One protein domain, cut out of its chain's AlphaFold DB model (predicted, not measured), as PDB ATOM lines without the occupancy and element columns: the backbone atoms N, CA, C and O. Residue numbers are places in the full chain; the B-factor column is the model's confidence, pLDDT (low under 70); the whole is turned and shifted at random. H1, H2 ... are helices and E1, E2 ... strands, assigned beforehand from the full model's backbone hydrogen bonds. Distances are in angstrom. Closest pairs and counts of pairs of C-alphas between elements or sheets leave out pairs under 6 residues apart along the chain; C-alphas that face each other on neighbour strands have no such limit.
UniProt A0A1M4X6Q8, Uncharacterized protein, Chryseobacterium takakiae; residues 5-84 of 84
ATOM      1  N   ILE A   5     148.977 120.515 166.704       95.44
ATOM      2  CA  ILE A   5     149.210 119.252 166.016       95.44
ATOM      3  C   ILE A   5     150.621 119.306 165.442       95.44
ATOM      4  O   ILE A   5     150.917 120.177 164.625       95.44
ATOM      5  N   GLU A   6     151.477 118.385 165.863       96.31
ATOM      6  CA  GLU A   6     152.763 118.122 165.219       96.31
ATOM      7  C   GLU A   6     152.572 116.995 164.205       96.31
ATOM      8  O   GLU A   6     152.080 115.922 164.559       96.31
ATOM      9  N   VAL A   7     152.915 117.238 162.943       97.00
ATOM     10  CA  VAL A   7     152.812 116.242 161.871       97.00
ATOM     11  C   VAL A   7     154.123 115.474 161.768       97.00
ATOM     12  O   VAL A   7     155.163 116.063 161.508       97.00
ATOM     13  N   LEU A   8     154.054 114.158 161.946       95.88
ATOM     14  CA  LEU A   8     155.201 113.249 161.934       95.88
ATOM     15  C   LEU A   8     155.373 112.575 160.569       95.88
ATOM     16  O   LEU A   8     156.480 112.438 160.068       95.88
ATOM     17  N   GLU A   9     154.269 112.143 159.958       96.12
ATOM     18  CA  GLU A   9     154.276 111.488 158.647       96.12
ATOM     19  C   GLU A   9     153.051 111.893 157.829       96.12
ATOM     20  O   GLU A   9     151.995 112.224 158.381       96.12
ATOM     21  N   VAL A  10     153.187 111.824 156.506       96.44
ATOM     22  CA  VAL A  10     152.182 112.262 155.535       96.44
ATOM     23  C   VAL A  10     151.950 111.151 154.519       96.44
ATOM     24  O   VAL A  10     152.888 110.649 153.911       96.44
ATOM     25  N   PHE A  11     150.694 110.766 154.307       94.94
ATOM     26  CA  PHE A  11     150.329 109.711 153.365       94.94
ATOM     27  C   PHE A  11     149.235 110.181 152.412       94.94
ATOM     28  O   PHE A  11     148.258 110.810 152.823       94.94
ATOM     29  N   ASN A  12     149.361 109.795 151.143       94.06
ATOM     30  CA  ASN A  12     148.310 109.943 150.143       94.06
ATOM     31  C   ASN A  12     147.702 108.578 149.808       94.06
ATOM     32  O   ASN A  12     148.341 107.726 149.192       94.06
ATOM     33  N   LEU A  13     146.444 108.383 150.187       89.56
ATOM     34  CA  LEU A  13     145.655 107.201 149.865       89.56
ATOM     35  C   LEU A  13     144.662 107.538 148.750       89.56
ATOM     36  O   LEU A  13     143.459 107.612 148.994       89.56
ATOM     37  N   SER A  14     145.178 107.730 147.531       86.00
ATOM     38  CA  SER A  14     144.457 108.046 146.279       86.00
ATOM     39  C   SER A  14     143.623 109.337 146.290       86.00
ATOM     40  O   SER A  14     143.840 110.214 145.462       86.00
ATOM     41  N   ASN A  15     142.656 109.453 147.199       87.88
ATOM     42  CA  ASN A  15     141.759 110.595 147.370       87.88
ATOM     43  C   ASN A  15     141.671 111.086 148.824       87.88
ATOM     44  O   ASN A  15     140.856 111.954 149.135       87.88
ATOM     45  N   LYS A  16     142.457 110.498 149.727       92.75
ATOM     46  CA  LYS A  16     142.478 110.841 151.147       92.75
ATOM     47  C   LYS A  16     143.896 111.147 151.571       92.75
ATOM     48  O   LYS A  16     144.806 110.372 151.289       92.75
ATOM     49  N   ILE A  17     144.054 112.239 152.301       96.44
ATOM     50  CA  ILE A  17     145.332 112.623 152.880       96.44
ATOM     51  C   ILE A  17     145.276 112.278 154.362       96.44
ATOM     52  O   ILE A  17     144.360 112.700 155.072       96.44
ATOM     53  N   ILE A  18     146.231 111.465 154.804       96.31
ATOM     54  CA  ILE A  18     146.348 111.027 156.189       96.31
ATOM     55  C   ILE A  18     147.632 111.596 156.769       96.31
ATOM     56  O   ILE A  18     148.700 111.403 156.193       96.31
ATOM     57  N   PHE A  19     147.534 112.253 157.919       96.69
ATOM     58  CA  PHE A  19     148.702 112.640 158.705       96.69
ATOM     59  C   PHE A  19     148.828 111.708 159.906       96.69
ATOM     60  O   PHE A  19     147.825 111.396 160.549       96.69
ATOM     61  N   VAL A  20     150.041 111.282 160.237       94.62
ATOM     62  CA  VAL A  20     150.343 110.742 161.568       94.62
ATOM     63  C   VAL A  20     150.824 111.902 162.409       94.62
ATOM     64  O   VAL A  20     151.748 112.604 162.007       94.62
ATOM     65  N   VAL A  21     150.177 112.132 163.544       94.88
ATOM     66  CA  VAL A  21     150.365 113.354 164.319       94.88
ATOM     67  C   VAL A  21     150.499 113.092 165.804       94.88
ATOM     68  O   VAL A  21     149.927 112.129 166.317       94.88
ATOM     69  N   LYS A  22     151.176 114.003 166.497       93.56
ATOM     70  CA  LYS A  22     151.117 114.147 167.949       93.56
ATOM     71  C   LYS A  22     150.214 115.328 168.306       93.56
ATOM     72  O   LYS A  22     150.301 116.405 167.720       93.56
ATOM     73  N   PHE A  23     149.314 115.096 169.254       91.31
ATOM     74  CA  PHE A  23     148.335 116.073 169.720       91.31
ATOM     75  C   PHE A  23     148.810 116.728 171.027       91.31
ATOM     76  O   PHE A  23     149.088 116.020 171.992       91.31
ATOM     77  N   GLU A  24     148.838 118.063 171.090       90.44
ATOM     78  CA  GLU A  24     149.095 118.826 172.325       90.44
ATOM     79  C   GLU A  24     147.942 119.789 172.659       90.44
ATOM     80  O   GLU A  24     147.671 120.730 171.909       90.44
ATOM     81  N   GLY A  25     147.238 119.559 173.775       85.06
ATOM     82  CA  GLY A  25     146.036 120.319 174.144       85.06
ATOM     83  C   GLY A  25     144.855 119.451 174.587       85.06
ATOM     84  O   GLY A  25     144.950 118.225 174.634       85.06
ATOM     85  N   ASP A  26     143.742 120.108 174.915       78.25
ATOM     86  CA  ASP A  26     142.660 119.506 175.708       78.25
ATOM     87  C   ASP A  26     141.585 118.811 174.857       78.25
ATOM     88  O   ASP A  26     141.016 117.800 175.274       78.25
ATOM     89  N   LYS A  27     141.245 119.369 173.684       83.44
ATOM     90  CA  LYS A  27     140.134 118.883 172.841       83.44
ATOM     91  C   LYS A  27     140.340 119.201 171.365       83.44
ATOM     92  O   LYS A  27     140.516 120.362 171.022       83.44
ATOM     93  N   TYR A  28     140.162 118.211 170.496       86.81
ATOM     94  CA  TYR A  28     140.180 118.371 169.037       86.81
ATOM     95  C   TYR A  28     138.827 117.950 168.493       86.81
ATOM     96  O   TYR A  28     138.313 116.891 168.863       86.81
ATOM     97  N   LEU A  29     138.240 118.780 167.643       90.94
ATOM     98  CA  LEU A  29     136.943 118.516 167.039       90.94
ATOM     99  C   LEU A  29     137.105 118.308 165.540       90.94
ATOM    100  O   LEU A  29     137.943 118.922 164.881       90.94
ATOM    101  N   ILE A  30     136.262 117.439 164.991       94.25
ATOM    102  CA  ILE A  30     136.122 117.340 163.543       94.25
ATOM    103  C   ILE A  30     135.688 118.710 163.009       94.25
ATOM    104  O   ILE A  30     134.805 119.355 163.567       94.25
ATOM    105  N   ASN A  31     136.309 119.112 161.908       96.19
ATOM    106  CA  ASN A  31     136.261 120.417 161.261       96.19
ATOM    107  C   ASN A  31     137.065 121.545 161.925       96.19
ATOM    108  O   ASN A  31     137.032 122.665 161.420       96.19
ATOM    109  N   ASP A  32     137.845 121.265 162.972       95.69
ATOM    110  CA  ASP A  32     138.827 122.234 163.462       95.69
ATOM    111  C   ASP A  32     139.864 122.549 162.368       95.69
ATOM    112  O   ASP A  32     140.402 121.645 161.715       95.69
ATOM    113  N   LYS A  33     140.168 123.841 162.203       96.94
ATOM    114  CA  LYS A  33     141.196 124.338 161.283       96.94
ATOM    115  C   LYS A  33     142.529 124.498 162.008       96.94
ATOM    116  O   LYS A  33     142.590 125.067 163.097       96.94
ATOM    117  N   TYR A  34     143.601 124.065 161.359       97.12
ATOM    118  CA  TYR A  34     144.972 124.151 161.855       97.12
ATOM    119  C   TYR A  34     145.841 124.888 160.842       97.12
ATOM    120  O   TYR A  34     145.710 124.665 159.637       97.12
ATOM    121  N   GLN A  35     146.705 125.787 161.319       97.19
ATOM    122  CA  GLN A  35     147.587 126.585 160.466       97.19
ATOM    123  C   GLN A  35     149.026 126.592 160.992       97.19
ATOM    124  O   GLN A  35     149.261 126.789 162.187       97.19
ATOM    125  N   ASN A  36     149.982 126.421 160.081       96.81
ATOM    126  CA  ASN A  36     151.392 126.712 160.291       96.81
ATOM    127  C   ASN A  36     151.690 128.097 159.696       96.81
ATOM    128  O   ASN A  36     151.453 128.344 158.513       96.81
ATOM    129  N   PHE A  37     152.168 129.020 160.531       90.19
ATOM    130  CA  PHE A  37     152.378 130.415 160.132       90.19
ATOM    131  C   PHE A  37     153.661 130.639 159.332       90.19
ATOM    132  O   PHE A  37     153.695 131.546 158.509       90.19
ATOM    133  N   GLU A  38     154.693 129.825 159.553       90.19
ATOM    134  CA  GLU A  38     155.999 129.976 158.896       90.19
ATOM    135  C   GLU A  38     155.905 129.739 157.388       90.19
ATOM    136  O   GLU A  38     156.532 130.446 156.603       90.19
ATOM    137  N   ASN A  39     155.081 128.770 156.981       87.94
ATOM    138  CA  ASN A  39     154.929 128.359 155.586       87.94
ATOM    139  C   ASN A  39     153.526 128.629 155.020       87.94
ATOM    140  O   ASN A  39     153.234 128.250 153.890       87.94
ATOM    141  N   ASN A  40     152.653 129.287 155.793       93.12
ATOM    142  CA  ASN A  40     151.255 129.552 155.441       93.12
ATOM    143  C   ASN A  40     150.476 128.291 155.002       93.12
ATOM    144  O   ASN A  40     149.623 128.339 154.115       93.12
ATOM    145  N   LEU A  41     150.769 127.151 155.629       97.06
ATOM    146  CA  LEU A  41     150.090 125.882 155.372       97.06
ATOM    147  C   LEU A  41     148.872 125.752 156.281       97.06
ATOM    148  O   LEU A  41     148.927 126.126 157.455       97.06
ATOM    149  N   ALA A  42     147.776 125.208 155.766       97.44
ATOM    150  CA  ALA A  42     146.554 125.024 156.530       97.44
ATOM    151  C   ALA A  42     145.778 123.778 156.105       97.44
ATOM    152  O   ALA A  42     145.695 123.432 154.925       97.44
ATOM    153  N   PHE A  43     145.146 123.141 157.083       97.69
ATOM    154  CA  PHE A  43     144.263 122.004 156.858       97.69
ATOM    155  C   PHE A  43     143.091 121.999 157.843       97.69
ATOM    156  O   PHE A  43     143.102 122.690 158.866       97.69
ATOM    157  N   ILE A  44     142.077 121.199 157.526       97.75
ATOM    158  CA  ILE A  44     140.930 120.904 158.383       97.75
ATOM    159  C   ILE A  44     141.007 119.445 158.827       97.75
ATOM    160  O   ILE A  44     141.175 118.549 158.000       97.75
ATOM    161  N   LEU A  45     140.835 119.194 160.125       96.88
ATOM    162  CA  LEU A  45     140.691 117.842 160.663       96.88
ATOM    163  C   LEU A  45     139.338 117.251 160.237       96.88
ATOM    164  O   LEU A  45     138.292 117.802 160.568       96.88
ATOM    165  N   LYS A  46     139.322 116.116 159.541       97.19
ATOM    166  CA  LYS A  46     138.088 115.461 159.055       97.19
ATOM    167  C   LYS A  46     137.782 114.128 159.712       97.19
ATOM    168  O   LYS A  46     136.633 113.699 159.712       97.19
ATOM    169  N   GLY A  47     138.782 113.480 160.288       94.44
ATOM    170  CA  GLY A  47     138.602 112.219 160.992       94.44
ATOM    171  C   GLY A  47     139.810 111.893 161.848       94.44
ATOM    172  O   GLY A  47     140.919 112.320 161.546       94.44
ATOM    173  N   VAL A  48     139.594 111.111 162.898       91.94
ATOM    174  CA  VAL A  48     140.661 110.551 163.728       91.94
ATOM    175  C   VAL A  48     140.571 109.037 163.593       91.94
ATOM    176  O   VAL A  48     139.498 108.462 163.773       91.94
ATOM    177  N   GLY A  49     141.672 108.402 163.201       85.75
ATOM    178  CA  GLY A  49     141.773 106.953 163.107       85.75
ATOM    179  C   GLY A  49     141.624 106.305 164.480       85.75
ATOM    180  O   GLY A  49     142.013 106.884 165.496       85.75
ATOM    181  N   MET A  50     141.057 105.099 164.512       74.06
ATOM    182  CA  MET A  50     140.975 104.319 165.745       74.06
ATOM    183  C   MET A  50     142.382 103.911 166.193       74.06
ATOM    184  O   MET A  50     143.170 103.396 165.401       74.06
ATOM    185  N   GLU A  51     142.695 104.146 167.466       64.50
ATOM    186  CA  GLU A  51     143.914 103.633 168.084       64.50
ATOM    187  C   GLU A  51     143.846 102.107 168.144       64.50
ATOM    188  O   GLU A  51     143.029 101.542 168.864       64.50
ATOM    189  N   ASN A  52     144.748 101.428 167.434       54.72
ATOM    190  CA  ASN A  52     145.022 100.016 167.711       54.72
ATOM    191  C   ASN A  52     145.877  99.848 168.983       54.72
ATOM    192  O   ASN A  52     145.984  98.743 169.508       54.72
ATOM    193  N   ASN A  53     146.481 100.933 169.487       62.84
ATOM    194  CA  ASN A  53     147.266 100.959 170.716       62.84
ATOM    195  C   ASN A  53     146.934 102.227 171.534       62.84
ATOM    196  O   ASN A  53     147.362 103.311 171.135       62.84
ATOM    197  N   PRO A  54     146.221 102.111 172.669       61.66
ATOM    198  CA  PRO A  54     145.817 103.255 173.495       61.66
ATOM    199  C   PRO A  54     146.991 103.978 174.175       61.66
ATOM    200  O   PRO A  54     146.812 105.054 174.733       61.66
ATOM    201  N   ASN A  55     148.196 103.396 174.133       63.06
ATOM    202  CA  ASN A  55     149.414 103.995 174.681       63.06
ATOM    203  C   ASN A  55     150.251 104.733 173.620       63.06
ATOM    204  O   ASN A  55     151.347 105.197 173.928       63.06
ATOM    205  N   SER A  56     149.796 104.792 172.363       71.31
ATOM    206  CA  SER A  56     150.512 105.514 171.310       71.31
ATOM    207  C   SER A  56     150.320 107.020 171.480       71.31
ATOM    208  O   SER A  56     149.197 107.512 171.435       71.31
ATOM    209  N   GLU A  57     151.415 107.771 171.620       81.50
ATOM    210  CA  GLU A  57     151.364 109.242 171.626       81.50
ATOM    211  C   GLU A  57     150.961 109.828 170.262       81.50
ATOM    212  O   GLU A  57     150.571 110.995 170.179       81.50
ATOM    213  N   SER A  58     151.052 109.028 169.193       89.44
ATOM    214  CA  SER A  58     150.694 109.431 167.838       89.44
ATOM    215  C   SER A  58     149.371 108.825 167.374       89.44
ATOM    216  O   SER A  58     149.045 107.670 167.670       89.44
ATOM    217  N   LYS A  59     148.618 109.610 166.596       90.06
ATOM    218  CA  LYS A  59     147.341 109.222 165.986       90.06
ATOM    219  C   LYS A  59     147.371 109.479 164.487       90.06
ATOM    220  O   LYS A  59     147.966 110.446 164.029       90.06
ATOM    221  N   SER A  60     146.685 108.642 163.718       92.88
ATOM    222  CA  SER A  60     146.408 108.942 162.310       92.88
ATOM    223  C   SER A  60     145.179 109.838 162.210       92.88
ATOM    224  O   SER A  60     144.161 109.551 162.838       92.88
ATOM    225  N   ILE A  61     145.238 110.895 161.410       95.12
ATOM    226  CA  ILE A  61     144.114 111.793 161.154       95.12
ATOM    227  C   ILE A  61     143.857 111.917 159.661       95.12
ATOM    228  O   ILE A  61     144.783 111.994 158.862       95.12
ATOM    229  N   LEU A  62     142.582 111.953 159.290       96.81
ATOM    230  CA  LEU A  62     142.151 112.348 157.957       96.81
ATOM    231  C   LEU A  62     142.067 113.869 157.912       96.81
ATOM    232  O   LEU A  62     141.449 114.473 158.795       96.81
ATOM    233  N   VAL A  63     142.628 114.468 156.868       97.56
ATOM    234  CA  VAL A  63     142.644 115.921 156.697       97.56
ATOM    235  C   VAL A  63     142.138 116.353 155.326       97.56
ATOM    236  O   VAL A  63     142.192 115.607 154.350       97.56
ATOM    237  N   GLU A  64     141.662 117.590 155.271       97.19
ATOM    238  CA  GLU A  64     141.430 118.346 154.040       97.19
ATOM    239  C   GLU A  64     142.443 119.495 153.993       97.19
ATOM    240  O   GLU A  64     142.449 120.338 154.889       97.19
ATOM    241  N   ILE A  65     143.310 119.526 152.979       96.94
ATOM    242  CA  ILE A  65     144.292 120.605 152.796       96.94
ATOM    243  C   ILE A  65     143.613 121.808 152.139       96.94
ATOM    244  O   ILE A  65     142.889 121.654 151.160       96.94
ATOM    245  N   LEU A  66     143.855 123.004 152.682       96.62
ATOM    246  CA  LEU A  66     143.235 124.256 152.227       96.62
ATOM    247  C   LEU A  66     144.117 125.070 151.274       96.62
ATOM    248  O   LEU A  66     143.670 126.075 150.727       96.62
ATOM    249  N   ASN A  67     145.381 124.687 151.115       95.62
ATOM    250  CA  ASN A  67     146.309 125.331 150.195       95.62
ATOM    251  C   ASN A  67     145.991 124.926 148.747       95.62
ATOM    252  O   ASN A  67     145.783 123.749 148.472       95.62
ATOM    253  N   GLU A  68     145.996 125.884 147.814       91.00
ATOM    254  CA  GLU A  68     145.802 125.597 146.380       91.00
ATOM    255  C   GLU A  68     147.047 124.961 145.746       91.00
ATOM    256  O   GLU A  68     146.941 124.029 144.956       91.00
ATOM    257  N   ASN A  69     148.233 125.442 146.132       91.19
ATOM    258  CA  ASN A  69     149.524 124.938 145.676       91.19
ATOM    259  C   ASN A  69     150.315 124.447 146.890       91.19
ATOM    260  O   ASN A  69     150.660 125.250 147.759       91.19
ATOM    261  N   TYR A  70     150.579 123.143 146.961       91.62
ATOM    262  CA  TYR A  70     151.341 122.529 148.046       91.62
ATOM    263  C   TYR A  70     152.027 121.237 147.591       91.62
ATOM    264  O   TYR A  70     151.541 120.552 146.689       91.62
ATOM    265  N   SER A  71     153.122 120.880 148.261       94.62
ATOM    266  CA  SER A  71     153.618 119.506 148.322       94.62
ATOM    267  C   SER A  71     153.173 118.870 149.638       94.62
ATOM    268  O   SER A  71     153.106 119.532 150.670       94.62
ATOM    269  N   LEU A  72     152.863 117.571 149.633       93.50
ATOM    270  CA  LEU A  72     152.516 116.859 150.869       93.50
ATOM    271  C   LEU A  72     153.678 116.851 151.867       93.50
ATOM    272  O   LEU A  72     153.450 116.985 153.064       93.50
ATOM    273  N   GLU A  73     154.909 116.763 151.366       94.81
ATOM    274  CA  GLU A  73     156.122 116.801 152.190       94.81
ATOM    275  C   GLU A  73     156.272 118.123 152.956       94.81
ATOM    276  O   GLU A  73     156.873 118.134 154.025       94.81
ATOM    277  N   ASP A  74     155.669 119.223 152.482       95.38
ATOM    278  CA  ASP A  74     155.746 120.525 153.162       95.38
ATOM    279  C   ASP A  74     155.084 120.500 154.552       95.38
ATOM    280  O   ASP A  74     155.360 121.358 155.393       95.38
ATOM    281  N   PHE A  75     154.199 119.526 154.793       97.19
ATOM    282  CA  PHE A  75     153.485 119.355 156.056       97.19
ATOM    283  C   PHE A  75     154.268 118.526 157.074       97.19
ATOM    284  O   PHE A  75     153.943 118.599 158.255       97.19
ATOM    285  N   LYS A  76     155.264 117.742 156.645       96.81
ATOM    286  CA  LYS A  76     156.035 116.861 157.525       96.81
ATOM    287  C   LYS A  76     156.925 117.669 158.473       96.81
ATOM    288  O   LYS A  76     157.479 118.694 158.085       96.81
ATOM    289  N   ASP A  77     157.049 117.208 159.716       95.81
ATOM    290  CA  ASP A  77     157.857 117.822 160.776       95.81
ATOM    291  C   ASP A  77     157.461 119.283 161.074       95.81
ATOM    292  O   ASP A  77     158.278 120.121 161.472       95.81
ATOM    293  N   LYS A  78     156.179 119.615 160.865       96.81
ATOM    294  CA  LYS A  78     155.613 120.942 161.129       96.81
ATOM    295  C   LYS A  78     154.622 120.915 162.279       96.81
ATOM    296  O   LYS A  78     153.822 119.994 162.437       96.81
ATOM    297  N   ILE A  79     154.626 122.012 163.031       96.50
ATOM    298  CA  ILE A  79     153.642 122.287 164.075       96.50
ATOM    299  C   ILE A  79     152.559 123.197 163.502       96.50
ATOM    300  O   ILE A  79     152.842 124.264 162.948       96.50
ATOM    301  N   PHE A  80     151.308 122.792 163.684       97.12
ATOM    302  CA  PHE A  80     150.137 123.570 163.324       97.12
ATOM    303  C   PHE A  80     149.343 123.935 164.569       97.12
ATOM    304  O   PHE A  80     149.163 123.128 165.480       97.12
ATOM    305  N   ILE A  81     148.841 125.162 164.590       95.94
ATOM    306  CA  ILE A  81     148.115 125.730 165.722       95.94
ATOM    307  C   ILE A  81     146.644 125.851 165.334       95.94
ATOM    308  O   ILE A  81     146.335 126.316 164.230       95.94
ATOM    309  N   LYS A  82     145.739 125.427 166.226       94.81
ATOM    310  CA  LYS A  82     144.296 125.579 166.017       94.81
ATOM    311  C   LYS A  82     143.952 127.052 165.792       94.81
ATOM    312  O   LYS A  82     144.420 127.926 166.523       94.81
ATOM    313  N   LYS A  83     143.127 127.306 164.782       89.56
ATOM    314  CA  LYS A  83     142.494 128.598 164.526       89.56
ATOM    315  C   LYS A  83     141.059 128.567 165.034       89.56
ATOM    316  O   LYS A  83     140.359 127.586 164.783       89.56
ATOM    317  N   ASP A  84     140.684 129.623 165.748       77.75
ATOM    318  CA  ASP A  84     139.301 129.897 166.147       77.75
ATOM    319  C   ASP A  84     138.449 130.331 164.946       77.75
ATOM    320  O   ASP A  84     139.009 130.976 164.021       77.75
TER     321      ASP A  84
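Overview. This is residues 5 to 84 of the 84 residues of an uncharacterized protein of Chryseobacterium takakiae (UniProt A0A1M4X6Q8). A small closed barrel of six antiparallel strands, E1 to E6, has one short helix, H1, packed on its outside near E1. Round the ring run E1, E2, E5, E4, E3, E6 and back to E1. The printed part has 80 residues, mostly strand by class, with six named strands and one named helix in the chain order E1 E2 E3 E4 E5 H1 E6. It is compact, with a radius of gyration of the C-alphas of 11.8 A, and spans 35 by 30 by 21 A.

Arrangement. E1, residues 5 to 13, bends by 76 degrees at residue 8 and forms a hairpin with E2, residues 16 to 24; N 11 and O 18 are within hydrogen-bond range at 2.8 A. E3, residues 33 to 36, E4, residues 41 to 48, and E5, residues 58 to 65, form a meander, each the antiparallel neighbour of the one before, with N 36 and O 41 at 2.8 A and N 46 and O 62 at 2.8 A. E2 is the antiparallel neighbour of E5, N 21 and O 59 at 2.8 A; E2 to E5 make a Greek key, a meander whose last strand pairs with the strand before it. H1, residues 72 to 75, is on the barrel, outside it and over none of the strands, at a height over the sheet of 6.4 A; its closest C-alphas to E1 are Leu 72 and Val 10, 6.6 A. H1 is too short for an O i to N i+4 pair; its one O i to N i+3 pair is within range. E6, residues 78 to 83, pairs in a staggered way, with E1 over 78 to 80, N 80 and O 5 at 2.8 A, and with E3 over 81 to 83, N 81 and O 35 at 2.9 A.

Along the chain. E1 begins at C-alpha 5 (149.210, 119.252, 166.016) and is 20.5 A long; E2 is 23.6 A, E4 and E5 19.8 A each. E6, 15.6 A, ends at C-alpha 83 (142.494, 128.598, 164.526).

Size, cuts and confidence. The C-alphas of Asn 55 and Glu 68, the two farthest apart, are 35.8 A apart. The printed part has no cut and no long link. Residues 51 to 55 have pLDDT under 70.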